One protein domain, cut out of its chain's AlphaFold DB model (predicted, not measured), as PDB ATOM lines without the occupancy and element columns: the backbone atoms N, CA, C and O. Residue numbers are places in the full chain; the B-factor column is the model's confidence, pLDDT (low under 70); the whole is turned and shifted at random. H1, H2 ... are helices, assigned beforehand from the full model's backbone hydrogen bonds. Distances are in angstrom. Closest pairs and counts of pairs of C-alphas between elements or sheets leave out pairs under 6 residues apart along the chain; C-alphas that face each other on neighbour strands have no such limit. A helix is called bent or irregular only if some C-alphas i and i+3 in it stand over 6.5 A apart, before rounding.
ATOM      1  N   TYR A   5     -40.052   2.245  30.164       91.38
ATOM      2  CA  TYR A   5     -39.802   1.310  29.070       91.38
ATOM      3  C   TYR A   5     -39.078   1.960  27.874       91.38
ATOM      4  O   TYR A   5     -38.311   1.287  27.197       91.38
ATOM      5  N   PHE A   6     -39.248   3.265  27.621       96.25
ATOM      6  CA  PHE A   6     -38.479   3.982  26.600       96.25
ATOM      7  C   PHE A   6     -36.997   4.096  26.963       96.25
ATOM      8  O   PHE A   6     -36.159   4.138  26.065       96.25
ATOM      9  N   SER A   7     -36.653   4.118  28.252       96.94
ATOM     10  CA  SER A   7     -35.258   4.026  28.688       96.94
ATOM     11  C   SER A   7     -34.698   2.623  28.467       96.94
ATOM     12  O   SER A   7     -33.564   2.478  28.016       96.94
ATOM     13  N   VAL A   8     -35.503   1.583  28.685       97.69
ATOM     14  CA  VAL A   8     -35.104   0.204  28.366       97.69
ATOM     15  C   VAL A   8     -34.902   0.022  26.857       97.69
ATOM     16  O   VAL A   8     -33.885  -0.530  26.453       97.69
ATOM     17  N   LEU A   9     -35.799   0.547  26.012       97.31
ATOM     18  CA  LEU A   9     -35.664   0.496  24.547       97.31
ATOM     19  C   LEU A   9     -34.412   1.224  24.043       97.31
ATOM     20  O   LEU A   9     -33.706   0.700  23.182       97.31
ATOM     21  N   ALA A  10     -34.094   2.393  24.608       98.00
ATOM     22  CA  ALA A  10     -32.838   3.077  24.304       98.00
ATOM     23  C   ALA A  10     -31.623   2.214  24.676       98.00
ATOM     24  O   ALA A  10     -30.695   2.091  23.881       98.00
ATOM     25  N   GLY A  11     -31.650   1.578  25.850       98.25
ATOM     26  CA  GLY A  11     -30.618   0.634  26.274       98.25
ATOM     27  C   GLY A  11     -30.466  -0.551  25.320       98.25
ATOM     28  O   GLY A  11     -29.363  -0.828  24.860       98.25
ATOM     29  N   LEU A  12     -31.574  -1.200  24.956       98.12
ATOM     30  CA  LEU A  12     -31.596  -2.317  24.007       98.12
ATOM     31  C   LEU A  12     -30.947  -1.940  22.670       98.12
ATOM     32  O   LEU A  12     -30.103  -2.676  22.167       98.12
ATOM     33  N   ALA A  13     -31.287  -0.772  22.119       98.12
ATOM     34  CA  ALA A  13     -30.721  -0.299  20.857       98.12
ATOM     35  C   ALA A  13     -29.201  -0.091  20.928       98.12
ATOM     36  O   ALA A  13     -28.477  -0.498  20.020       98.12
ATOM     37  N   ILE A  14     -28.712   0.505  22.021       98.31
ATOM     38  CA  ILE A  14     -27.272   0.664  22.261       98.31
ATOM     39  C   ILE A  14     -26.592  -0.700  22.438       98.31
ATOM     40  O   ILE A  14     -25.513  -0.909  21.889       98.31
ATOM     41  N   GLY A  15     -27.224  -1.635  23.151       97.81
ATOM     42  CA  GLY A  15     -26.718  -2.995  23.330       97.81
ATOM     43  C   GLY A  15     -26.577  -3.748  22.007       97.81
ATOM     44  O   GLY A  15     -25.522  -4.316  21.745       97.81
ATOM     45  N   ILE A  16     -27.585  -3.673  21.130       97.00
ATOM     46  CA  ILE A  16     -27.536  -4.262  19.782       97.00
ATOM     47  C   ILE A  16     -26.362  -3.687  18.980       97.00
ATOM     48  O   ILE A  16     -25.563  -4.445  18.434       97.00
ATOM     49  N   ALA A  17     -26.201  -2.360  18.953       97.19
ATOM     50  CA  ALA A  17     -25.076  -1.735  18.256       97.19
ATOM     51  C   ALA A  17     -23.716  -2.148  18.840       97.19
ATOM     52  O   ALA A  17     -22.772  -2.397  18.090       97.19
ATOM     53  N   ALA A  18     -23.615  -2.275  20.165       97.31
ATOM     54  CA  ALA A  18     -22.397  -2.727  20.823       97.31
ATOM     55  C   ALA A  18     -22.049  -4.182  20.472       97.31
ATOM     56  O   ALA A  18     -20.885  -4.462  20.195       97.31
ATOM     57  N   ILE A  19     -23.038  -5.080  20.411       96.50
ATOM     58  CA  ILE A  19     -22.859  -6.473  19.970       96.50
ATOM     59  C   ILE A  19     -22.369  -6.510  18.520       96.50
ATOM     60  O   ILE A  19     -21.382  -7.180  18.224       96.50
ATOM     61  N   CYS A  20     -22.987  -5.736  17.624       94.81
ATOM     62  CA  CYS A  20     -22.512  -5.627  16.245       94.81
ATOM     63  C   CYS A  20     -21.075  -5.096  16.174       94.81
ATOM     64  O   CYS A  20     -20.271  -5.591  15.389       94.81
ATOM     65  N   ASN A  21     -20.719  -4.123  17.016       96.25
ATOM     66  CA  ASN A  21     -19.357  -3.607  17.072       96.25
ATOM     67  C   ASN A  21     -18.349  -4.642  17.582       96.25
ATOM     68  O   ASN A  21     -17.238  -4.698  17.067       96.25
ATOM     69  N   LEU A  22     -18.729  -5.487  18.542       96.62
ATOM     70  CA  LEU A  22     -17.896  -6.607  18.984       96.62
ATOM     71  C   LEU A  22     -17.727  -7.674  17.895       96.62
ATOM     72  O   LEU A  22     -16.659  -8.273  17.803       96.62
ATOM     73  N   ALA A  23     -18.762  -7.909  17.086       95.19
ATOM     74  CA  ALA A  23     -18.749  -8.913  16.026       95.19
ATOM     75  C   ALA A  23     -17.977  -8.457  14.778       95.19
ATOM     76  O   ALA A  23     -17.226  -9.235  14.196       95.19
ATOM     77  N   SER A  24     -18.161  -7.207  14.350       93.50
ATOM     78  CA  SER A  24     -17.582  -6.690  13.102       93.50
ATOM     79  C   SER A  24     -16.306  -5.875  13.309       93.50
ATOM     80  O   SER A  24     -15.430  -5.882  12.447       93.50
ATOM     81  N   GLY A  25     -16.202  -5.150  14.425       91.62
ATOM     82  CA  GLY A  25     -15.154  -4.160  14.652       91.62
ATOM     83  C   GLY A  25     -15.104  -3.050  13.592       91.62
ATOM     84  O   GLY A  25     -15.969  -2.926  12.716       91.62
ATOM     85  N   GLY A  26     -14.056  -2.227  13.683       92.44
ATOM     86  CA  GLY A  26     -13.738  -1.190  12.700       92.44
ATOM     87  C   GLY A  26     -14.884  -0.213  12.420       92.44
ATOM     88  O   GLY A  26     -15.763   0.024  13.250       92.44
ATOM     89  N   ILE A  27     -14.877   0.361  11.214       93.38
ATOM     90  CA  ILE A  27     -15.851   1.390  10.832       93.38
ATOM     91  C   ILE A  27     -17.275   0.838  10.679       93.38
ATOM     92  O   ILE A  27     -18.230   1.565  10.926       93.38
ATOM     93  N   ILE A  28     -17.428  -0.440  10.312       90.88
ATOM     94  CA  ILE A  28     -18.744  -1.075  10.138       90.88
ATOM     95  C   ILE A  28     -19.446  -1.185  11.494       90.88
ATOM     96  O   ILE A  28     -20.582  -0.737  11.636       90.88
ATOM     97  N   GLY A  29     -18.748  -1.709  12.506       91.00
ATOM     98  CA  GLY A  29     -19.251  -1.763  13.877       91.00
ATOM     99  C   GLY A  29     -19.570  -0.374  14.435       91.00
ATOM    100  O   GLY A  29     -20.649  -0.149  14.983       91.00
ATOM    101  N   ALA A  30     -18.668   0.586  14.212       93.56
ATOM    102  CA  ALA A  30     -18.838   1.969  14.640       93.56
ATOM    103  C   ALA A  30     -20.048   2.664  13.977       93.56
ATOM    104  O   ALA A  30     -20.796   3.375  14.648       93.56
ATOM    105  N   ALA A  31     -20.286   2.427  12.682       93.56
ATOM    106  CA  ALA A  31     -21.416   2.973  11.924       93.56
ATOM    107  C   ALA A  31     -22.781   2.544  12.483       93.56
ATOM    108  O   ALA A  31     -23.727   3.332  12.486       93.56
ATOM    109  N   LEU A  32     -22.891   1.326  13.016       92.94
ATOM    110  CA  LEU A  32     -24.158   0.801  13.536       92.94
ATOM    111  C   LEU A  32     -24.602   1.460  14.850       92.94
ATOM    112  O   LEU A  32     -25.797   1.474  15.156       92.94
ATOM    113  N   PHE A  33     -23.701   2.124  15.578       94.94
ATOM    114  CA  PHE A  33     -24.112   3.008  16.673       94.94
ATOM    115  C   PHE A  33     -24.902   4.228  16.175       94.94
ATOM    116  O   PHE A  33     -25.795   4.704  16.882       94.94
ATOM    117  N   ALA A  34     -24.639   4.721  14.959       93.88
ATOM    118  CA  ALA A  34     -25.427   5.806  14.377       93.88
ATOM    119  C   ALA A  34     -26.863   5.352  14.071       93.88
ATOM    120  O   ALA A  34     -27.804   6.121  14.274       93.88
ATOM    121  N   PHE A  35     -27.059   4.091  13.668       91.06
ATOM    122  CA  PHE A  35     -28.397   3.507  13.542       91.06
ATOM    123  C   PHE A  35     -29.122   3.483  14.896       91.06
ATOM    124  O   PHE A  35     -30.249   3.972  14.992       91.06
ATOM    125  N   ALA A  36     -28.464   3.003  15.958       96.12
ATOM    126  CA  ALA A  36     -29.058   2.964  17.295       96.12
ATOM    127  C   ALA A  36     -29.474   4.357  17.791       96.12
ATOM    128  O   ALA A  36     -30.601   4.530  18.260       96.12
ATOM    129  N   LEU A  37     -28.613   5.373  17.642       96.19
ATOM    130  CA  LEU A  37     -28.981   6.729  18.050       96.19
ATOM    131  C   LEU A  37     -30.078   7.326  17.158       96.19
ATOM    132  O   LEU A  37     -30.944   8.038  17.663       96.19
ATOM    133  N   SER A  38     -30.097   7.003  15.863       96.12
ATOM    134  CA  SER A  38     -31.182   7.417  14.964       96.12
ATOM    135  C   SER A  38     -32.527   6.853  15.421       96.12
ATOM    136  O   SER A  38     -33.496   7.604  15.531       96.12
ATOM    137  N   ALA A  39     -32.584   5.566  15.780       95.69
ATOM    138  CA  ALA A  39     -33.785   4.941  16.333       95.69
ATOM    139  C   ALA A  39     -34.234   5.617  17.638       95.69
ATOM    140  O   ALA A  39     -35.419   5.898  17.811       95.69
ATOM    141  N   ILE A  40     -33.289   5.956  18.520       96.88
ATOM    142  CA  ILE A  40     -33.569   6.665  19.777       96.88
ATOM    143  C   ILE A  40     -34.171   8.051  19.517       96.88
ATOM    144  O   ILE A  40     -35.160   8.412  20.154       96.88
ATOM    145  N   VAL A  41     -33.613   8.825  18.580       95.88
ATOM    146  CA  VAL A  41     -34.120  10.166  18.247       95.88
ATOM    147  C   VAL A  41     -35.494  10.080  17.578       95.88
ATOM    148  O   VAL A  41     -36.428  10.740  18.035       95.88
ATOM    149  N   CYS A  42     -35.651   9.238  16.551       95.88
ATOM    150  CA  CYS A  42     -36.918   9.060  15.834       95.88
ATOM    151  C   CYS A  42     -38.028   8.512  16.742       95.88
ATOM    152  O   CYS A  42     -39.154   9.006  16.727       95.88
ATOM    153  N   GLY A  43     -37.704   7.510  17.560       94.00
ATOM    154  CA  GLY A  43     -38.624   6.869  18.497       94.00
ATOM    155  C   GLY A  43     -38.877   7.671  19.774       94.00
ATOM    156  O   GLY A  43     -39.692   7.250  20.594       94.00
ATOM    157  N   LYS A  44     -38.191   8.811  19.960       94.75
ATOM    158  CA  LYS A  44     -38.212   9.621  21.190       94.75
ATOM    159  C   LYS A  44     -37.906   8.786  22.441       94.75
ATOM    160  O   LYS A  44     -38.496   8.993  23.502       94.75
ATOM    161  N   TRP A  45     -37.000   7.819  22.310       96.12
ATOM    162  CA  TRP A  45     -36.560   6.985  23.423       96.12
ATOM    163  C   TRP A  45     -35.630   7.768  24.351       96.12
ATOM    164  O   TRP A  45     -35.010   8.760  23.960       96.12
ATOM    165  N   ILE A  46     -35.548   7.338  25.607       95.88
ATOM    166  CA  ILE A  46     -34.942   8.141  26.672       95.88
ATOM    167  C   ILE A  46     -33.561   7.578  27.001       95.88
ATOM    168  O   ILE A  46     -33.421   6.650  27.797       95.88
ATOM    169  N   LEU A  47     -32.533   8.150  26.378       96.69
ATOM    170  CA  LEU A  47     -31.130   7.822  26.633       96.69
ATOM    171  C   LEU A  47     -30.509   8.824  27.614       96.69
ATOM    172  O   LEU A  47     -30.645  10.032  27.416       96.69
ATOM    173  N   PHE A  48     -29.766   8.336  28.608       97.31
ATOM    174  CA  PHE A  48     -29.052   9.136  29.606       97.31
ATOM    175  C   PHE A  48     -28.207  10.226  28.947       97.31
ATOM    176  O   PHE A  48     -28.466  11.405  29.157       97.31
ATOM    177  N   THR A  49     -27.277   9.867  28.060       95.06
ATOM    178  CA  THR A  49     -26.401  10.832  27.370       95.06
ATOM    179  C   THR A  49     -27.145  11.734  26.375       95.06
ATOM    180  O   THR A  49     -26.659  12.809  26.041       95.06
ATOM    181  N   GLY A  50     -28.356  11.359  25.947       88.12
ATOM    182  CA  GLY A  50     -29.237  12.198  25.123       88.12
ATOM    183  C   GLY A  50     -30.158  13.140  25.914       88.12
ATOM    184  O   GLY A  50     -30.821  13.995  25.316       88.12
ATOM    185  N   LYS A  51     -30.228  12.987  27.244       91.62
ATOM    186  CA  LYS A  51     -31.008  13.827  28.173       91.62
ATOM    187  C   LYS A  51     -30.101  14.635  29.113       91.62
ATOM    188  O   LYS A  51     -30.466  15.741  29.495       91.62
ATOM    189  N   ALA A  52     -28.907  14.131  29.424       92.81
ATOM    190  CA  ALA A  52     -27.979  14.690  30.405       92.81
ATOM    191  C   ALA A  52     -27.549  16.137  30.125       92.81
ATOM    192  O   ALA A  52     -27.205  16.833  31.067       92.81
ATOM    193  N   GLY A  53     -27.577  16.603  28.872       89.31
ATOM    194  CA  GLY A  53     -27.291  17.999  28.511       89.31
ATOM    195  C   GLY A  53     -28.505  18.941  28.515       89.31
ATOM    196  O   GLY A  53     -28.372  20.085  28.089       89.31
ATOM    197  N   PHE A  54     -29.690  18.463  28.914       86.56
ATOM    198  CA  PHE A  54     -30.973  19.157  28.720       86.56
ATOM    199  C   PHE A  54     -31.875  19.190  29.966       86.56
ATOM    200  O   PHE A  54     -33.060  19.487  29.832       86.56
ATOM    201  N   PHE A  55     -31.365  18.854  31.154       86.12
ATOM    202  CA  PHE A  55     -32.144  18.969  32.391       86.12
ATOM    203  C   PHE A  55     -32.173  20.424  32.883       86.12
ATOM    204  O   PHE A  55     -31.213  21.169  32.687       86.12
ATOM    205  N   SER A  56     -33.267  20.825  33.528       84.12
ATOM    206  CA  SER A  56     -33.508  22.206  33.973       84.12
ATOM    207  C   SER A  56     -33.619  22.350  35.492       84.12
ATOM    208  O   SER A  56     -33.449  23.450  36.015       84.12
ATOM    209  N   ASP A  57     -33.876  21.258  36.217       88.50
ATOM    210  CA  ASP A  57     -34.050  21.282  37.669       88.50
ATOM    211  C   ASP A  57     -33.413  20.074  38.385       88.50
ATOM    212  O   ASP A  57     -32.882  19.140  37.775       88.50
ATOM    213  N   ARG A  58     -33.439  20.107  39.726       87.69
ATOM    214  CA  ARG A  58     -32.867  19.043  40.569       87.69
ATOM    215  C   ARG A  58     -33.600  17.709  40.437       87.69
ATOM    216  O   ARG A  58     -32.955  16.670  40.548       87.69
ATOM    217  N   ASN A  59     -34.913  17.712  40.232       88.62
ATOM    218  CA  ASN A  59     -35.683  16.479  40.096       88.62
ATOM    219  C   ASN A  59     -35.319  15.770  38.792       88.62
ATOM    220  O   ASN A  59     -35.092  14.562  38.801       88.62
ATOM    221  N   GLU A  60     -35.194  16.514  37.694       88.44
ATOM    222  CA  GLU A  60     -34.720  15.983  36.415       88.44
ATOM    223  C   GLU A  60     -33.286  15.449  36.523       88.44
ATOM    224  O   GLU A  60     -32.989  14.386  35.980       88.44
ATOM    225  N   PHE A  61     -32.412  16.110  37.291       90.25
ATOM    226  CA  PHE A  61     -31.071  15.593  37.573       90.25
ATOM    227  C   PHE A  61     -31.108  14.226  38.274       90.25
ATOM    228  O   PHE A  61     -30.423  13.298  37.847       90.25
ATOM    229  N   PHE A  62     -31.933  14.054  39.311       90.19
ATOM    230  CA  PHE A  62     -32.081  12.750  39.971       90.19
ATOM    231  C   PHE A  62     -32.705  11.693  39.048       90.19
ATOM    232  O   PHE A  62     -32.313  10.524  39.094       90.19
ATOM    233  N   GLN A  63     -33.623  12.090  38.162       92.38
ATOM    234  CA  GLN A  63     -34.193  11.192  37.154       92.38
ATOM    235  C   GLN A  63     -33.143  10.664  36.170       92.38
ATOM    236  O   GLN A  63     -33.286   9.532  35.711       92.38
ATOM    237  N   LEU A  64     -32.062  11.405  35.890       94.44
ATOM    238  CA  LEU A  64     -30.967  10.902  35.050       94.44
ATOM    239  C   LEU A  64     -30.356   9.610  35.606       94.44
ATOM    240  O   LEU A  64     -30.009   8.727  34.825       94.44
ATOM    241  N   GLY A  65     -30.274   9.468  36.933       94.69
ATOM    242  CA  GLY A  65     -29.804   8.237  37.571       94.69
ATOM    243  C   GLY A  65     -30.719   7.045  37.279       94.69
ATOM    244  O   GLY A  65     -30.241   5.972  36.912       94.69
ATOM    245  N   LEU A  66     -32.040   7.246  37.355       95.12
ATOM    246  CA  LEU A  66     -33.023   6.218  36.994       95.12
ATOM    247  C   LEU A  66     -32.965   5.882  35.500       95.12
ATOM    248  O   LEU A  66     -32.981   4.709  35.134       95.12
ATOM    249  N   ILE A  67     -32.849   6.890  34.632       96.62
ATOM    250  CA  ILE A  67     -32.706   6.692  33.184       96.62
ATOM    251  C   ILE A  67     -31.463   5.852  32.883       96.62
ATOM    252  O   ILE A  67     -31.557   4.883  32.131       96.62
ATOM    253  N   LEU A  68     -30.317   6.183  33.491       97.69
ATOM    254  CA  LEU A  68     -29.071   5.437  33.319       97.69
ATOM    255  C   LEU A  68     -29.227   3.979  33.767       97.69
ATOM    256  O   LEU A  68     -28.807   3.078  33.044       97.69
ATOM    257  N   PHE A  69     -29.884   3.740  34.904       97.44
ATOM    258  CA  PHE A  69     -30.180   2.389  35.379       97.44
ATOM    259  C   PHE A  69     -31.019   1.591  34.367       97.44
ATOM    260  O   PHE A  69     -30.641   0.482  33.990       97.44
ATOM    261  N   TYR A  70     -32.119   2.155  33.858       97.62
ATOM    262  CA  TYR A  70     -32.960   1.465  32.873       97.62
ATOM    263  C   TYR A  70     -32.288   1.319  31.502       97.62
ATOM    264  O   TYR A  70     -32.537   0.331  30.810       97.62
ATOM    265  N   ASN A  71     -31.412   2.248  31.109       98.56
ATOM    266  CA  ASN A  71     -30.571   2.067  29.929       98.56
ATOM    267  C   ASN A  71     -29.610   0.885  30.122       98.56
ATOM    268  O   ASN A  71     -29.540   0.031  29.245       98.56
ATOM    269  N   ALA A  72     -28.922   0.793  31.264       98.44
ATOM    270  CA  ALA A  72     -28.032  -0.326  31.573       98.44
ATOM    271  C   ALA A  72     -28.789  -1.666  31.598       98.44
ATOM    272  O   ALA A  72     -28.320  -2.641  31.015       98.44
ATOM    273  N   ALA A  73     -29.993  -1.700  32.179       98.19
ATOM    274  CA  ALA A  73     -30.858  -2.880  32.160       98.19
ATOM    275  C   ALA A  73     -31.253  -3.291  30.729       98.19
ATOM    276  O   ALA A  73     -31.208  -4.471  30.393       98.19
ATOM    277  N   GLY A  74     -31.594  -2.327  29.867       98.31
ATOM    278  CA  GLY A  74     -31.880  -2.592  28.454       98.31
ATOM    279  C   GLY A  74     -30.666  -3.122  27.688       98.31
ATOM    280  O   GLY A  74     -30.799  -4.047  26.893       98.31
ATOM    281  N   VAL A  75     -29.473  -2.587  27.958       98.56
ATOM    282  CA  VAL A  75     -28.224  -3.084  27.363       98.56
ATOM    283  C   VAL A  75     -27.940  -4.520  27.807       98.56
ATOM    284  O   VAL A  75     -27.686  -5.377  26.965       98.56
ATOM    285  N   ALA A  76     -28.029  -4.801  29.109       97.94
ATOM    286  CA  ALA A  76     -27.835  -6.143  29.650       97.94
ATOM    287  C   ALA A  76     -28.843  -7.143  29.061       97.94
ATOM    288  O   ALA A  76     -28.468  -8.258  28.706       97.94
ATOM    289  N   LEU A  77     -30.103  -6.726  28.884       97.88
ATOM    290  CA  LEU A  77     -31.127  -7.538  28.231       97.88
ATOM    291  C   LEU A  77     -30.771  -7.848  26.769       97.88
ATOM    292  O   LEU A  77     -30.951  -8.984  26.344       97.88
ATOM    293  N   ALA A  78     -30.231  -6.889  26.008       97.56
ATOM    294  CA  ALA A  78     -29.777  -7.147  24.637       97.56
ATOM    295  C   ALA A  78     -28.658  -8.196  24.594       97.56
ATOM    296  O   ALA A  78     -28.701  -9.095  23.760       97.56
ATOM    297  N   VAL A  79     -27.681  -8.099  25.504       96.69
ATOM    298  CA  VAL A  79     -26.579  -9.070  25.607       96.69
ATOM    299  C   VAL A  79     -27.102 -10.457  25.973       96.69
ATOM    300  O   VAL A  79     -26.730 -11.432  25.325       96.69
ATOM    301  N   LEU A  80     -28.007 -10.544  26.953       96.31
ATOM    302  CA  LEU A  80     -28.614 -11.808  27.370       96.31
ATOM    303  C   LEU A  80     -29.404 -12.471  26.234       96.31
ATOM    304  O   LEU A  80     -29.270 -13.668  26.017       96.31
ATOM    305  N   LEU A  81     -30.211 -11.697  25.503       96.62
ATOM    306  CA  LEU A  81     -31.021 -12.214  24.394       96.62
ATOM    307  C   LEU A  81     -30.185 -12.622  23.176       96.62
ATOM    308  O   LEU A  81     -30.634 -13.454  22.393       96.62
ATOM    309  N   ALA A  82     -29.006 -12.027  22.993       93.50
ATOM    310  CA  ALA A  82     -28.122 -12.363  21.883       93.50
ATOM    311  C   ALA A  82     -27.362 -13.680  22.087       93.50
ATOM    312  O   ALA A  82     -26.887 -14.235  21.101       93.50
ATOM    313  N   ASP A  83     -27.225 -14.144  23.337       89.06
ATOM    314  CA  ASP A  83     -26.546 -15.397  23.710       89.06
ATOM    315  C   ASP A  83     -25.173 -15.587  23.024       89.06
ATOM    316  O   ASP A  83     -24.793 -16.665  22.571       89.06
ATOM    317  N   ALA A  84     -24.415 -14.492  22.898       82.56
ATOM    318  CA  ALA A  84     -23.182 -14.427  22.105       82.56
ATOM    319  C   ALA A  84     -21.895 -14.444  22.956       82.56
ATOM    320  O   ALA A  84     -20.817 -14.094  22.472       82.56
ATOM    321  N   PHE A  85     -21.992 -14.845  24.229       81.94
ATOM    322  CA  PHE A  85     -20.886 -14.799  25.195       81.94
ATOM    323  C   PHE A  85     -19.648 -15.570  24.724       81.94
ATOM    324  O   PHE A  85     -18.529 -15.069  24.818       81.94
ATOM    325  N   SER A  86     -19.842 -16.768  24.167       79.38
ATOM    326  CA  SER A  86     -18.749 -17.653  23.741       79.38
ATOM    327  C   SER A  86     -18.000 -17.166  22.498       79.38
ATOM    328  O   SER A  86     -16.843 -17.528  22.312       79.38
ATOM    329  N   SER A  87     -18.635 -16.354  21.648       89.38
ATOM    330  CA  SER A  87     -18.048 -15.884  20.388       89.38
ATOM    331  C   SER A  87     -17.488 -14.464  20.472       89.38
ATOM    332  O   SER A  87     -16.572 -14.128  19.725       89.38
ATOM    333  N   LEU A  88     -18.014 -13.630  21.376       95.00
ATOM    334  CA  LEU A  88     -17.654 -12.210  21.481       95.00
ATOM    335  C   LEU A  88     -16.932 -11.841  22.786       95.00
ATOM    336  O   LEU A  88     -16.460 -10.705  22.905       95.00
ATOM    337  N   GLY A  89     -16.816 -12.776  23.735       95.06
ATOM    338  CA  GLY A  89     -16.195 -12.563  25.046       95.06
ATOM    339  C   GLY A  89     -14.779 -11.987  24.970       95.06
ATOM    340  O   GLY A  89     -14.510 -10.967  25.598       95.06
ATOM    341  N   ASP A  90     -13.901 -12.548  24.133       96.19
ATOM    342  CA  ASP A  90     -12.507 -12.084  24.002       96.19
ATOM    343  C   ASP A  90     -12.404 -10.655  23.448       96.19
ATOM    344  O   ASP A  90     -11.577  -9.848  23.888       96.19
ATOM    345  N   ASN A  91     -13.266 -10.309  22.486       96.62
ATOM    346  CA  ASN A  91     -13.322  -8.954  21.936       96.62
ATOM    347  C   ASN A  91     -13.808  -7.956  22.990       96.62
ATOM    348  O   ASN A  91     -13.268  -6.851  23.078       96.62
ATOM    349  N   ALA A  92     -14.793  -8.350  23.801       97.75
ATOM    350  CA  ALA A  92     -15.278  -7.537  24.903       97.75
ATOM    351  C   ALA A  92     -14.196  -7.364  25.975       97.75
ATOM    352  O   ALA A  92     -13.885  -6.227  26.331       97.75
ATOM    353  N   ALA A  93     -13.556  -8.455  26.409       98.00
ATOM    354  CA  ALA A  93     -12.488  -8.459  27.408       98.00
ATOM    355  C   ALA A  93     -11.345  -7.510  27.024       98.00
ATOM    356  O   ALA A  93     -10.935  -6.686  27.838       98.00
ATOM    357  N   ARG A  94     -10.924  -7.506  25.750       97.69
ATOM    358  CA  ARG A  94      -9.907  -6.565  25.252       97.69
ATOM    359  C   ARG A  94     -10.302  -5.100  25.474       97.69
ATOM    360  O   ARG A  94      -9.459  -4.287  25.851       97.69
ATOM    361  N   ILE A  95     -11.567  -4.740  25.242       97.75
ATOM    362  CA  ILE A  95     -12.055  -3.377  25.497       97.75
ATOM    363  C   ILE A  95     -12.064  -3.098  27.003       97.75
ATOM    364  O   ILE A  95     -11.586  -2.040  27.419       97.75
ATOM    365  N   VAL A  96     -12.563  -4.034  27.820       98.50
ATOM    366  CA  VAL A  96     -12.603  -3.894  29.285       98.50
ATOM    367  C   VAL A  96     -11.203  -3.681  29.864       98.50
ATOM    368  O   VAL A  96     -11.009  -2.761  30.661       98.50
ATOM    369  N   ASP A  97     -10.208  -4.434  29.398       98.50
ATOM    370  CA  ASP A  97      -8.815  -4.301  29.824       98.50
ATOM    371  C   ASP A  97      -8.226  -2.935  29.467       98.50
ATOM    372  O   ASP A  97      -7.561  -2.315  30.298       98.50
ATOM    373  N   ILE A  98      -8.542  -2.394  28.284       98.00
ATOM    374  CA  ILE A  98      -8.152  -1.025  27.910       98.00
ATOM    375  C   ILE A  98      -8.767  -0.002  28.878       98.00
ATOM    376  O   ILE A  98      -8.092   0.948  29.287       98.00
ATOM    377  N   ARG A  99     -10.037  -0.176  29.281       98.00
ATOM    378  CA  ARG A  99     -10.687   0.713  30.263       98.00
ATOM    379  C   ARG A  99     -10.020   0.611  31.633       98.00
ATOM    380  O   ARG A  99      -9.716   1.640  32.235       98.00
ATOM    381  N   LYS A 100      -9.749  -0.607  32.102       98.38
ATOM    382  CA  LYS A 100      -9.080  -0.864  33.387       98.38
ATOM    383  C   LYS A 100      -7.667  -0.292  33.416       98.38
ATOM    384  O   LYS A 100      -7.324   0.389  34.378       98.38
ATOM    385  N   ALA A 101      -6.893  -0.483  32.350       98.25
ATOM    386  CA  ALA A 101      -5.542   0.059  32.220       98.25
ATOM    387  C   ALA A 101      -5.523   1.597  32.241       98.25
ATOM    388  O   ALA A 101      -4.627   2.202  32.827       98.25
ATOM    389  N   ALA A 102      -6.529   2.247  31.649       97.50
ATOM    390  CA  ALA A 102      -6.685   3.698  31.746       97.50
ATOM    391  C   ALA A 102      -7.089   4.161  33.162       97.50
ATOM    392  O   ALA A 102      -6.788   5.295  33.552       97.50
ATOM    393  N   GLY A 103      -7.759   3.311  33.946       97.69
ATOM    394  CA  GLY A 103      -8.177   3.609  35.313       97.69
ATOM    395  C   GLY A 103      -9.067   4.851  35.369       97.69
ATOM    396  O   GLY A 103      -9.987   5.009  34.574       97.69
ATOM    397  N   LEU A 104      -8.770   5.791  36.269       97.62
ATOM    398  CA  LEU A 104      -9.540   7.040  36.387       97.62
ATOM    399  C   LEU A 104      -9.380   7.972  35.171       97.62
ATOM    400  O   LEU A 104     -10.202   8.866  34.966       97.62
ATOM    401  N   ARG A 105      -8.358   7.759  34.328       97.81
ATOM    402  CA  ARG A 105      -8.095   8.602  33.151       97.81
ATOM    403  C   ARG A 105      -9.162   8.460  32.069       97.81
ATOM    404  O   ARG A 105      -9.221   9.329  31.206       97.81
ATOM    405  N   VAL A 106     -10.028   7.438  32.132       98.31
ATOM    406  CA  VAL A 106     -11.205   7.301  31.246       98.31
ATOM    407  C   VAL A 106     -12.147   8.502  31.313       98.31
ATOM    408  O   VAL A 106     -12.893   8.750  30.367       98.31
ATOM    409  N   PHE A 107     -12.087   9.269  32.403       98.50
ATOM    410  CA  PHE A 107     -12.849  10.494  32.599       98.50
ATOM    411  C   PHE A 107     -12.696  11.483  31.436       98.50
ATOM    412  O   PHE A 107     -13.690  11.925  30.866       98.50
ATOM    413  N   PHE A 108     -11.458  11.785  31.032       98.12
ATOM    414  CA  PHE A 108     -11.173  12.799  30.014       98.12
ATOM    415  C   PHE A 108     -11.725  12.458  28.618       98.12
ATOM    416  O   PHE A 108     -12.470  13.276  28.078       98.12
ATOM    417  N   PRO A 109     -11.455  11.279  28.021       98.31
ATOM    418  CA  PRO A 109     -12.060  10.924  26.739       98.31
ATOM    419  C   PRO A 109     -13.586  10.769  26.836       98.31
ATOM    420  O   PRO A 109     -14.284  11.043  25.865       98.31
ATOM    421  N   SER A 110     -14.132  10.426  28.009       98.56
ATOM    422  CA  SER A 110     -15.589  10.372  28.210       98.56
ATOM    423  C   SER A 110     -16.256  11.754  28.106       98.56
ATOM    424  O   SER A 110     -17.414  11.840  27.697       98.56
ATOM    425  N   ILE A 111     -15.550  12.851  28.406       98.50
ATOM    426  CA  ILE A 111     -16.057  14.216  28.160       98.50
ATOM    427  C   ILE A 111     -16.285  14.442  26.663       98.50
ATOM    428  O   ILE A 111     -17.313  14.994  26.271       98.50
ATOM    429  N   LEU A 112     -15.367  13.970  25.818       97.94
ATOM    430  CA  LEU A 112     -15.474  14.118  24.365       97.94
ATOM    431  C   LEU A 112     -16.677  13.348  23.819       97.94
ATOM    432  O   LEU A 112     -17.449  13.897  23.035       97.94
ATOM    433  N   THR A 113     -16.895  12.120  24.298       98.06
ATOM    434  CA  THR A 113     -18.108  11.361  23.978       98.06
ATOM    435  C   THR A 113     -19.366  12.131  24.377       98.06
ATOM    436  O   THR A 113     -20.273  12.276  23.564       98.06
ATOM    437  N   GLY A 114     -19.431  12.665  25.604       97.81
ATOM    438  CA  GLY A 114     -20.601  13.413  26.078       97.81
ATOM    439  C   GLY A 114     -20.918  14.636  25.212       97.81
ATOM    440  O   GLY A 114     -22.079  14.873  24.872       97.81
ATOM    441  N   LEU A 115     -19.885  15.374  24.792       97.25
ATOM    442  CA  LEU A 115     -20.026  16.511  23.881       97.25
ATOM    443  C   LEU A 115     -20.611  16.078  22.532       97.25
ATOM    444  O   LEU A 115     -21.578  16.684  22.065       97.25
ATOM    445  N   ILE A 116     -20.049  15.022  21.931       96.81
ATOM    446  CA  ILE A 116     -20.541  14.459  20.667       96.81
ATOM    447  C   ILE A 116     -22.015  14.076  20.814       96.81
ATOM    448  O   ILE A 116     -22.825  14.500  19.996       96.81
ATOM    449  N   MET A 117     -22.394  13.380  21.893       96.81
ATOM    450  CA  MET A 117     -23.785  12.980  22.135       96.81
ATOM    451  C   MET A 117     -24.743  14.176  22.167       96.81
ATOM    452  O   MET A 117     -25.774  14.145  21.491       96.81
ATOM    453  N   THR A 118     -24.408  15.246  22.894       95.50
ATOM    454  CA  THR A 118     -25.259  16.446  22.952       95.50
ATOM    455  C   THR A 118     -25.392  17.112  21.587       95.50
ATOM    456  O   THR A 118     -26.509  17.446  21.188       95.50
ATOM    457  N   VAL A 119     -24.289  17.284  20.851       94.69
ATOM    458  CA  VAL A 119     -24.311  17.894  19.512       94.69
ATOM    459  C   VAL A 119     -25.140  17.041  18.549       94.69
ATOM    460  O   VAL A 119     -26.055  17.561  17.913       94.69
ATOM    461  N   SER A 120     -24.889  15.732  18.492       95.62
ATOM    462  CA  SER A 120     -25.605  14.794  17.625       95.62
ATOM    463  C   SER A 120     -27.108  14.785  17.904       95.62
ATOM    464  O   SER A 120     -27.901  14.910  16.974       95.62
ATOM    465  N   VAL A 121     -27.519  14.678  19.172       95.19
ATOM    466  CA  VAL A 121     -28.942  14.628  19.546       95.19
ATOM    467  C   VAL A 121     -29.630  15.966  19.301       95.19
ATOM    468  O   VAL A 121     -30.749  15.983  18.787       95.19
ATOM    469  N   LYS A 122     -28.981  17.085  19.646       93.88
ATOM    470  CA  LYS A 122     -29.541  18.418  19.414       93.88
ATOM    471  C   LYS A 122     -29.777  18.655  17.922       93.88
ATOM    472  O   LYS A 122     -30.902  18.943  17.530       93.88
ATOM    473  N   CYS A 123     -28.742  18.476  17.103       94.25
ATOM    474  CA  CYS A 123     -28.829  18.693  15.664       94.25
ATOM    475  C   CYS A 123     -29.851  17.752  15.013       94.25
ATOM    476  O   CYS A 123     -30.675  18.210  14.227       94.25
ATOM    477  N   ALA A 124     -29.888  16.470  15.393       95.31
ATOM    478  CA  ALA A 124     -30.859  15.525  14.839       95.31
ATOM    479  C   ALA A 124     -32.315  15.908  15.169       95.31
ATOM    480  O   ALA A 124     -33.183  15.817  14.302       95.31
ATOM    481  N   ARG A 125     -32.590  16.409  16.386       92.62
ATOM    482  CA  ARG A 125     -33.916  16.950  16.758       92.62
ATOM    483  C   ARG A 125     -34.307  18.186  15.938       92.62
ATOM    484  O   ARG A 125     -35.494  18.422  15.741       92.62
ATOM    485  N   GLU A 126     -33.325  18.939  15.450       94.69
ATOM    486  CA  GLU A 126     -33.483  20.099  14.559       94.69
ATOM    487  C   GLU A 126     -33.458  19.704  13.061       94.69
ATOM    488  O   GLU A 126     -33.414  20.562  12.183       94.69
ATOM    489  N   GLY A 127     -33.484  18.402  12.743       94.56
ATOM    490  CA  GLY A 127     -33.476  17.877  11.372       94.56
ATOM    491  C   GLY A 127     -32.089  17.789  10.721       94.56
ATOM    492  O   GLY A 127     -31.979  17.393   9.561       94.56
ATOM    493  N   GLN A 128     -31.022  18.117  11.449       95.31
ATOM    494  CA  GLN A 128     -29.632  18.067  10.994       95.31
ATOM    495  C   GLN A 128     -28.960  16.762  11.449       95.31
ATOM    496  O   GLN A 128     -28.409  16.665  12.545       95.31
ATOM    497  N   TRP A 129     -28.985  15.739  10.596       95.44
ATOM    498  CA  TRP A 129     -28.541  14.382  10.953       95.44
ATOM    499  C   TRP A 129     -27.032  14.139  10.825       95.44
ATOM    500  O   TRP A 129     -26.515  13.177  11.393       95.44
ATOM    501  N   LEU A 130     -26.303  14.998  10.110       95.69
ATOM    502  CA  LEU A 130     -24.887  14.773   9.802       95.69
ATOM    503  C   LEU A 130     -23.988  14.649  11.053       95.69
ATOM    504  O   LEU A 130     -23.184  13.715  11.099       95.69
ATOM    505  N   PRO A 131     -24.142  15.481  12.108       95.38
ATOM    506  CA  PRO A 131     -23.368  15.315  13.339       95.38
ATOM    507  C   PRO A 131     -23.639  13.992  14.061       95.38
ATOM    508  O   PRO A 131     -22.779  13.501  14.785       95.38
ATOM    509  N   LEU A 132     -24.820  13.394  13.883       96.56
ATOM    510  CA  LEU A 132     -25.138  12.069  14.414       96.56
ATOM    511  C   LEU A 132     -24.472  10.978  13.576       96.56
ATOM    512  O   LEU A 132     -23.755  10.143  14.119       96.56
ATOM    513  N   VAL A 133     -24.666  11.005  12.256       95.69
ATOM    514  CA  VAL A 133     -24.152   9.967  11.349       95.69
ATOM    515  C   VAL A 133     -22.623   9.909  11.347       95.69
ATOM    516  O   VAL A 133     -22.065   8.821  11.254       95.69
ATOM    517  N   LEU A 134     -21.942  11.051  11.490       95.31
ATOM    518  CA  LEU A 134     -20.477  11.111  11.518       95.31
ATOM    519  C   LEU A 134     -19.896  11.087  12.933       95.31
ATOM    520  O   LEU A 134     -18.921  10.383  13.176       95.31
ATOM    521  N   GLY A 135     -20.484  11.825  13.879       94.50
ATOM    522  CA  GLY A 135     -19.917  11.960  15.224       94.50
ATOM    523  C   GLY A 135     -19.923  10.651  16.008       94.50
ATOM    524  O   GLY A 135     -18.981  10.360  16.746       94.50
ATOM    525  N   ILE A 136     -20.957   9.832  15.813       95.56
ATOM    526  CA  ILE A 136     -21.105   8.574  16.539       95.56
ATOM    527  C   ILE A 136     -20.026   7.554  16.151       95.56
ATOM    528  O   ILE A 136     -19.314   7.095  17.046       95.56
ATOM    529  N   PRO A 137     -19.787   7.262  14.860       95.69
ATOM    530  CA  PRO A 137     -18.670   6.406  14.482       95.69
ATOM    531  C   PRO A 137     -17.321   6.990  14.896       95.69
ATOM    532  O   PRO A 137     -16.432   6.238  15.289       95.69
ATOM    533  N   THR A 138     -17.160   8.320  14.867       95.94
ATOM    534  CA  THR A 138     -15.916   8.973  15.292       95.94
ATOM    535  C   THR A 138     -15.549   8.634  16.735       95.94
ATOM    536  O   THR A 138     -14.423   8.200  16.959       95.94
ATOM    537  N   PHE A 139     -16.454   8.771  17.715       95.50
ATOM    538  CA  PHE A 139     -16.068   8.490  19.108       95.50
ATOM    539  C   PHE A 139     -15.726   7.009  19.324       95.50
ATOM    540  O   PHE A 139     -14.808   6.703  20.088       95.50
ATOM    541  N   VAL A 140     -16.429   6.100  18.631       96.12
ATOM    542  CA  VAL A 140     -16.172   4.654  18.702       96.12
ATOM    543  C   VAL A 140     -14.796   4.336  18.120       96.12
ATOM    544  O   VAL A 140     -14.006   3.645  18.759       96.12
ATOM    545  N   MET A 141     -14.467   4.902  16.956       96.50
ATOM    546  CA  MET A 141     -13.162   4.731  16.307       96.50
ATOM    547  C   MET A 141     -12.017   5.366  17.105       96.50
ATOM    548  O   MET A 141     -10.917   4.821  17.141       96.50
ATOM    549  N   CYS A 142     -12.269   6.480  17.795       96.00
ATOM    550  CA  CYS A 142     -11.319   7.068  18.742       96.00
ATOM    551  C   CYS A 142     -11.189   6.260  20.046       96.00
ATOM    552  O   CYS A 142     -10.347   6.577  20.887       96.00
ATOM    553  N   GLY A 143     -12.026   5.238  20.246       95.69
ATOM    554  CA  GLY A 143     -12.029   4.410  21.444       95.69
ATOM    555  C   GLY A 143     -12.496   5.151  22.694       95.69
ATOM    556  O   GLY A 143     -12.155   4.722  23.801       95.69
ATOM    557  N   PHE A 144     -13.253   6.243  22.558       97.94
ATOM    558  CA  PHE A 144     -13.725   7.012  23.705       97.94
ATOM    559  C   PHE A 144     -14.803   6.242  24.489       97.94
ATOM    560  O   PHE A 144     -15.700   5.661  23.876       97.94
ATOM    561  N   PRO A 145     -14.746   6.215  25.835       98.06
ATOM    562  CA  PRO A 145     -15.734   5.492  26.630       98.06
ATOM    563  C   PRO A 145     -17.118   6.156  26.577       98.06
ATOM    564  O   PRO A 145     -17.248   7.389  26.580       98.06
ATOM    565  N   HIS A 146     -18.157   5.326  26.547       98.31
ATOM    566  CA  HIS A 146     -19.556   5.743  26.597       98.31
ATOM    567  C   HIS A 146     -20.259   4.885  27.641       98.31
ATOM    568  O   HIS A 146     -20.490   3.698  27.418       98.31
ATOM    569  N   CYS A 147     -20.646   5.496  28.758       98.44
ATOM    570  CA  CYS A 147     -21.095   4.792  29.953       98.44
ATOM    571  C   CYS A 147     -22.247   3.805  29.712       98.44
ATOM    572  O   CYS A 147     -22.276   2.758  30.347       98.44
ATOM    573  N   VAL A 148     -23.173   4.081  28.787       98.56
ATOM    574  CA  VAL A 148     -24.258   3.136  28.460       98.56
ATOM    575  C   VAL A 148     -23.760   1.999  27.562       98.56
ATOM    576  O   VAL A 148     -24.167   0.861  27.743       98.56
ATOM    577  N   ALA A 149     -22.864   2.280  26.610       98.19
ATOM    578  CA  ALA A 149     -22.361   1.258  25.686       98.19
ATOM    579  C   ALA A 149     -21.365   0.314  26.371       98.19
ATOM    580  O   ALA A 149     -21.393  -0.885  26.112       98.19
ATOM    581  N   ASP A 150     -20.544   0.836  27.287       98.38
ATOM    582  CA  ASP A 150     -19.571   0.043  28.041       98.38
ATOM    583  C   ASP A 150     -20.244  -1.053  28.889       98.38
ATOM    584  O   ASP A 150     -19.644  -2.106  29.088       98.38
ATOM    585  N   ILE A 151     -21.514  -0.885  29.296       98.62
ATOM    586  CA  ILE A 151     -22.286  -1.955  29.957       98.62
ATOM    587  C   ILE A 151     -22.377  -3.206  29.079       98.62
ATOM    588  O   ILE A 151     -22.284  -4.310  29.603       98.62
ATOM    589  N   ALA A 152     -22.505  -3.066  27.755       98.12
ATOM    590  CA  ALA A 152     -22.555  -4.220  26.860       98.12
ATOM    591  C   ALA A 152     -21.235  -4.996  26.898       98.12
ATOM    592  O   ALA A 152     -21.239  -6.222  26.957       98.12
ATOM    593  N   TYR A 153     -20.110  -4.273  26.903       98.06
ATOM    594  CA  TYR A 153     -18.776  -4.864  26.966       98.06
ATOM    595  C   TYR A 153     -18.532  -5.530  28.324       98.06
ATOM    596  O   TYR A 153     -18.031  -6.648  28.363       98.06
ATOM    597  N   TYR A 154     -18.954  -4.902  29.424       98.19
ATOM    598  CA  TYR A 154     -18.832  -5.470  30.771       98.19
ATOM    599  C   TYR A 154     -19.713  -6.705  30.969       98.19
ATOM    600  O   TYR A 154     -19.241  -7.706  31.501       98.19
ATOM    601  N   CYS A 155     -20.961  -6.674  30.489       97.81
ATOM    602  CA  CYS A 155     -21.841  -7.840  30.500       97.81
ATOM    603  C   CYS A 155     -21.259  -8.986  29.672       97.81
ATOM    604  O   CYS A 155     -21.198 -10.103  30.168       97.81
ATOM    605  N   MET A 156     -20.806  -8.718  28.444       97.44
ATOM    606  CA  MET A 156     -20.265  -9.749  27.551       97.44
ATOM    607  C   MET A 156     -18.961 -10.364  28.081       97.44
ATOM    608  O   MET A 156     -18.747 -11.562  27.932       97.44
ATOM    609  N   ALA A 157     -18.099  -9.558  28.709       97.12
ATOM    610  CA  ALA A 157     -16.845 -10.016  29.312       97.12
ATOM    611  C   ALA A 157     -17.015 -10.590  30.732       97.12
ATOM    612  O   ALA A 157     -16.056 -11.123  31.286       97.12
ATOM    613  N   CYS A 158     -18.196 -10.445  31.341       96.44
ATOM    614  CA  CYS A 158     -18.448 -10.750  32.752       96.44
ATOM    615  C   CYS A 158     -17.457 -10.069  33.728       96.44
ATOM    616  O   CYS A 158     -17.161 -10.614  34.791       96.44
ATOM    617  N   ASP A 159     -16.962  -8.871  33.392       97.75
ATOM    618  CA  ASP A 159     -16.027  -8.079  34.208       97.75
ATOM    619  C   ASP A 159     -16.518  -6.629  34.316       97.75
ATOM    620  O   ASP A 159     -16.677  -5.927  33.314       97.75
ATOM    621  N   PHE A 160     -16.767  -6.182  35.549       98.00
ATOM    622  CA  PHE A 160     -17.447  -4.925  35.853       98.00
ATOM    623  C   PHE A 160     -16.549  -3.986  36.672       98.00
ATOM    624  O   PHE A 160     -16.656  -3.925  37.903       98.00
ATOM    625  N   PRO A 161     -15.670  -3.202  36.023       97.75
ATOM    626  CA  PRO A 161     -14.807  -2.249  36.707       97.75
ATOM    627  C   PRO A 161     -15.594  -0.994  37.123       97.75
ATOM    628  O   PRO A 161     -15.437   0.081  36.541       97.75
ATOM    629  N   TRP A 162     -16.450  -1.112  38.145       97.75
ATOM    630  CA  TRP A 162     -17.417  -0.075  38.543       97.75
ATOM    631  C   TRP A 162     -16.799   1.301  38.785       97.75
ATOM    632  O   TRP A 162     -17.364   2.306  38.362       97.75
ATOM    633  N   THR A 163     -15.617   1.373  39.398       97.94
ATOM    634  CA  THR A 163     -14.916   2.647  39.621       97.94
ATOM    635  C   THR A 163     -14.570   3.343  38.302       97.94
ATOM    636  O   THR A 163     -14.754   4.549  38.165       97.94
ATOM    637  N   VAL A 164     -14.110   2.583  37.306       98.25
ATOM    638  CA  VAL A 164     -13.789   3.094  35.963       98.25
ATOM    639  C   VAL A 164     -15.069   3.521  35.247       98.25
ATOM    640  O   VAL A 164     -15.132   4.608  34.673       98.25
ATOM    641  N   TRP A 165     -16.120   2.707  35.344       98.56
ATOM    642  CA  TRP A 165     -17.422   3.022  34.767       98.56
ATOM    643  C   TRP A 165     -18.017   4.318  35.331       98.56
ATOM    644  O   TRP A 165     -18.450   5.177  34.564       98.56
ATOM    645  N   LEU A 166     -17.965   4.523  36.652       98.44
ATOM    646  CA  LEU A 166     -18.433   5.754  37.298       98.44
ATOM    647  C   LEU A 166     -17.662   6.991  36.819       98.44
ATOM    648  O   LEU A 166     -18.266   8.044  36.605       98.44
ATOM    649  N   MET A 167     -16.353   6.871  36.569       98.50
ATOM    650  CA  MET A 167     -15.577   7.957  35.959       98.50
ATOM    651  C   MET A 167     -16.007   8.240  34.517       98.50
ATOM    652  O   MET A 167     -16.017   9.402  34.100       98.50
ATOM    653  N   SER A 168     -16.404   7.214  33.758       98.56
ATOM    654  CA  SER A 168     -16.991   7.411  32.431       98.56
ATOM    655  C   SER A 168     -18.355   8.103  32.500       98.56
ATOM    656  O   SER A 168     -18.587   9.049  31.746       98.56
ATOM    657  N   VAL A 169     -19.224   7.719  33.445       98.69
ATOM    658  CA  VAL A 169     -20.516   8.388  33.691       98.69
ATOM    659  C   VAL A 169     -20.302   9.871  34.002       98.69
ATOM    660  O   VAL A 169     -20.932  10.723  33.375       98.69
ATOM    661  N   ALA A 170     -19.381  10.192  34.915       98.38
ATOM    662  CA  ALA A 170     -19.061  11.572  35.279       98.38
ATOM    663  C   ALA A 170     -18.516  12.373  34.085       98.38
ATOM    664  O   ALA A 170     -18.956  13.496  33.838       98.38
ATOM    665  N   GLY A 171     -17.600  11.783  33.311       98.44
ATOM    666  CA  GLY A 171     -17.057  12.413  32.110       98.44
ATOM    667  C   GLY A 171     -18.134  12.661  31.052       98.44
ATOM    668  O   GLY A 171     -18.253  13.780  30.560       98.44
ATOM    669  N   ASN A 172     -18.975  11.666  30.749       98.62
ATOM    670  CA  ASN A 172     -20.095  11.831  29.819       98.62
ATOM    671  C   ASN A 172     -21.071  12.916  30.296       98.62
ATOM    672  O   ASN A 172     -21.449  13.762  29.495       98.62
ATOM    673  N   LEU A 173     -21.433  12.946  31.584       97.75
ATOM    674  CA  LEU A 173     -22.316  13.968  32.154       97.75
ATOM    675  C   LEU A 173     -21.748  15.384  31.970       97.75
ATOM    676  O   LEU A 173     -22.461  16.275  31.506       97.75
ATOM    677  N   ILE A 174     -20.467  15.591  32.291       97.12
ATOM    678  CA  ILE A 174     -19.792  16.885  32.104       97.12
ATOM    679  C   ILE A 174     -19.736  17.250  30.621       97.12
ATOM    680  O   ILE A 174     -20.102  18.363  30.248       97.12
ATOM    681  N   GLY A 175     -19.339  16.306  29.765       97.38
ATOM    682  CA  GLY A 175     -19.291  16.489  28.317       97.38
ATOM    683  C   GLY A 175     -20.636  16.896  27.724       97.38
ATOM    684  O   GLY A 175     -20.706  17.842  26.942       97.38
ATOM    685  N   CYS A 176     -21.718  16.244  28.158       96.94
ATOM    686  CA  CYS A 176     -23.066  16.551  27.698       96.94
ATOM    687  C   CYS A 176     -23.496  17.985  28.042       96.94
ATOM    688  O   CYS A 176     -24.252  18.592  27.283       96.94
ATOM    689  N   ASN A 177     -23.009  18.534  29.157       94.88
ATOM    690  CA  ASN A 177     -23.333  19.885  29.622       94.88
ATOM    691  C   ASN A 177     -22.338  20.952  29.153       94.88
ATOM    692  O   ASN A 177     -22.588  22.144  29.336       94.88
ATOM    693  N   LEU A 178     -21.232  20.557  28.520       92.12
ATOM    694  CA  LEU A 178     -20.162  21.464  28.121       92.12
ATOM    695  C   LEU A 178     -20.644  22.640  27.242       92.12
ATOM    696  O   LEU A 178     -20.260  23.770  27.547       92.12
ATOM    697  N   PRO A 179     -21.532  22.462  26.237       86.50
ATOM    698  CA  PRO A 179     -22.054  23.590  25.457       86.50
ATOM    699  C   PRO A 179     -22.817  24.626  26.295       86.50
ATOM    700  O   PRO A 179     -22.761  25.819  26.003       86.50
ATOM    701  N   THR A 180     -23.525  24.186  27.338       83.31
ATOM    702  CA  THR A 180     -24.243  25.070  28.267       83.31
ATOM    703  C   THR A 180     -23.266  25.769  29.207       83.31
ATOM    704  O   THR A 180     -23.359  26.980  29.391       83.31
ATOM    705  N   LEU A 181     -22.281  25.039  29.740       76.81
ATOM    706  CA  LEU A 181     -21.243  25.586  30.618       76.81
ATOM    707  C   LEU A 181     -20.413  26.674  29.924       76.81
ATOM    708  O   LEU A 181     -20.133  27.704  30.531       76.81
ATOM    709  N   MET A 182     -20.075  26.496  28.642       77.56
ATOM    710  CA  MET A 182     -19.321  27.502  27.883       77.56
ATOM    711  C   MET A 182     -20.099  28.810  27.676       77.56
ATOM    712  O   MET A 182     -19.483  29.865  27.623       77.56
ATOM    713  N   ARG A 183     -21.439  28.776  27.616       73.25
ATOM    714  CA  ARG A 183     -22.264  29.997  27.506       73.25
ATOM    715  C   ARG A 183     -22.258  30.847  28.778       73.25
ATOM    716  O   ARG A 183     -22.574  32.029  28.709       73.25
ATOM    717  N   LEU A 184     -21.936  30.250  29.926       65.88
ATOM    718  CA  LEU A 184     -21.835  30.948  31.210       65.88
ATOM    719  C   LEU A 184     -20.476  31.634  31.392       65.88
ATOM    720  O   LEU A 184     -20.325  32.462  32.288       65.88
ATOM    721  N   VAL A 185     -19.490  31.306  30.551       67.25
ATOM    722  CA  VAL A 185     -18.208  32.009  30.530       67.25
ATOM    723  C   VAL A 185     -18.434  33.352  29.830       67.25
ATOM    724  O   VAL A 185     -18.831  33.360  28.664       67.25
TER     725      VAL A 185
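Overview. This is residues 5 to 185 of the 190 residues of an uncharacterized protein of Porphyromonadaceae bacterium (UniProt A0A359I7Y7). A long bent helix, H5, makes a wide V within a compact body of helices: its arm H5b lies between H6 and H8, while its arm H5a packs on H7, which H1 and H4 also cover. The hairpin of H1 and H2 ties these two groups, H1 packing on H7 and H2 on H6, and the short H3 fits among H4, H5b and H8. The printed part has 181 residues with eight named helices, H1 to H8 in order along the chain, and no named strand; its class is all helix. It is compact, with a radius of gyration of the C-alphas of 14.9 A and spans of 47 by 33 by 29 A.

Arrangement. Begin at H5, residues 85 to 125, the hub, touching six other helices. By its hydrogen bonds it was assigned as one helix, but it is bent: C-alphas 101 and 104 are 9.1 A apart, and its arms H5a, residues 85 to 101, and H5b, residues 104 to 125, stand at a steep tilt of 66 degrees. H5a is itself irregular, with C-alphas 87 and 90 7.6 A apart. Look next at H8, residues 162 to 183, irregular with C-alphas 176 and 179 7.5 A apart; it touches H5b at a steep tilt of 49 degrees, closest at the C-alphas of Ile 111 and Gly 175, 4.0 A. H6, residues 130 to 141, forms a hairpin with H5b at a shallow tilt of 19 degrees, closest at the C-alphas of Ser 120 and Leu 132, 4.2 A; H6 and H8 are apart. H7, residues 147 to 157, touches H5a, closest at the C-alphas of Ala 92 and Tyr 153, 4.9 A. H4, residues 58 to 82, touches H7 with residues 68 to 79 alone, closest at the C-alphas of Val 75 and Ala 152, 5.8 A. H1, residues 5 to 24, touches H4 at a steep tilt of 47 degrees, with the C-alphas of Gly 11 and Asn 71 closest at 3.9 A. H2, residues 26 to 42, forms a hairpin with H1 and touches H6, closest at the C-alphas of Ala 30 and Pro 137, 4.4 A. H3, residues 48 to 51, touches H5b with that arm's residues 114 to 121 alone, closest at the C-alphas of Gly 50 and Val 121, 6.1 A. Every O i to N i+4 pair is within hydrogen-bond range in H1; the counts are 10 of 13 in H2, 19 of 21 in H4, 11 of 13 in H5a, 15 of 18 in H5b, 7 of 8 in H6, 4 of 7 in H7 and 15 of 18 in H8, and H3 is too short for such a pair.

Along the chain. Find C-alpha 104 at (-9.540, 7.040, 36.387); from there H5b runs 32.8 A to C-alpha 125, while H5a measures 22.5 A. C-alpha 5 at (-39.802, 1.310, 29.070) begins H1, 28.5 A long; H2 measures 25.5 A and H4 36.9 A. H8 runs 32.4 A and ends at C-alpha 183, (-22.264, 29.997, 27.506).

Size, cuts and confidence. The two C-alphas farthest apart are those of Ser 86 and Val 185, 50.1 A. The printed part has no cut; the link from H3 to H4 is short, the other links are tight, and none is long. The mean pLDDT of the printed part is 94.8, and the model's confidence is under 70 at residues 184 to 185.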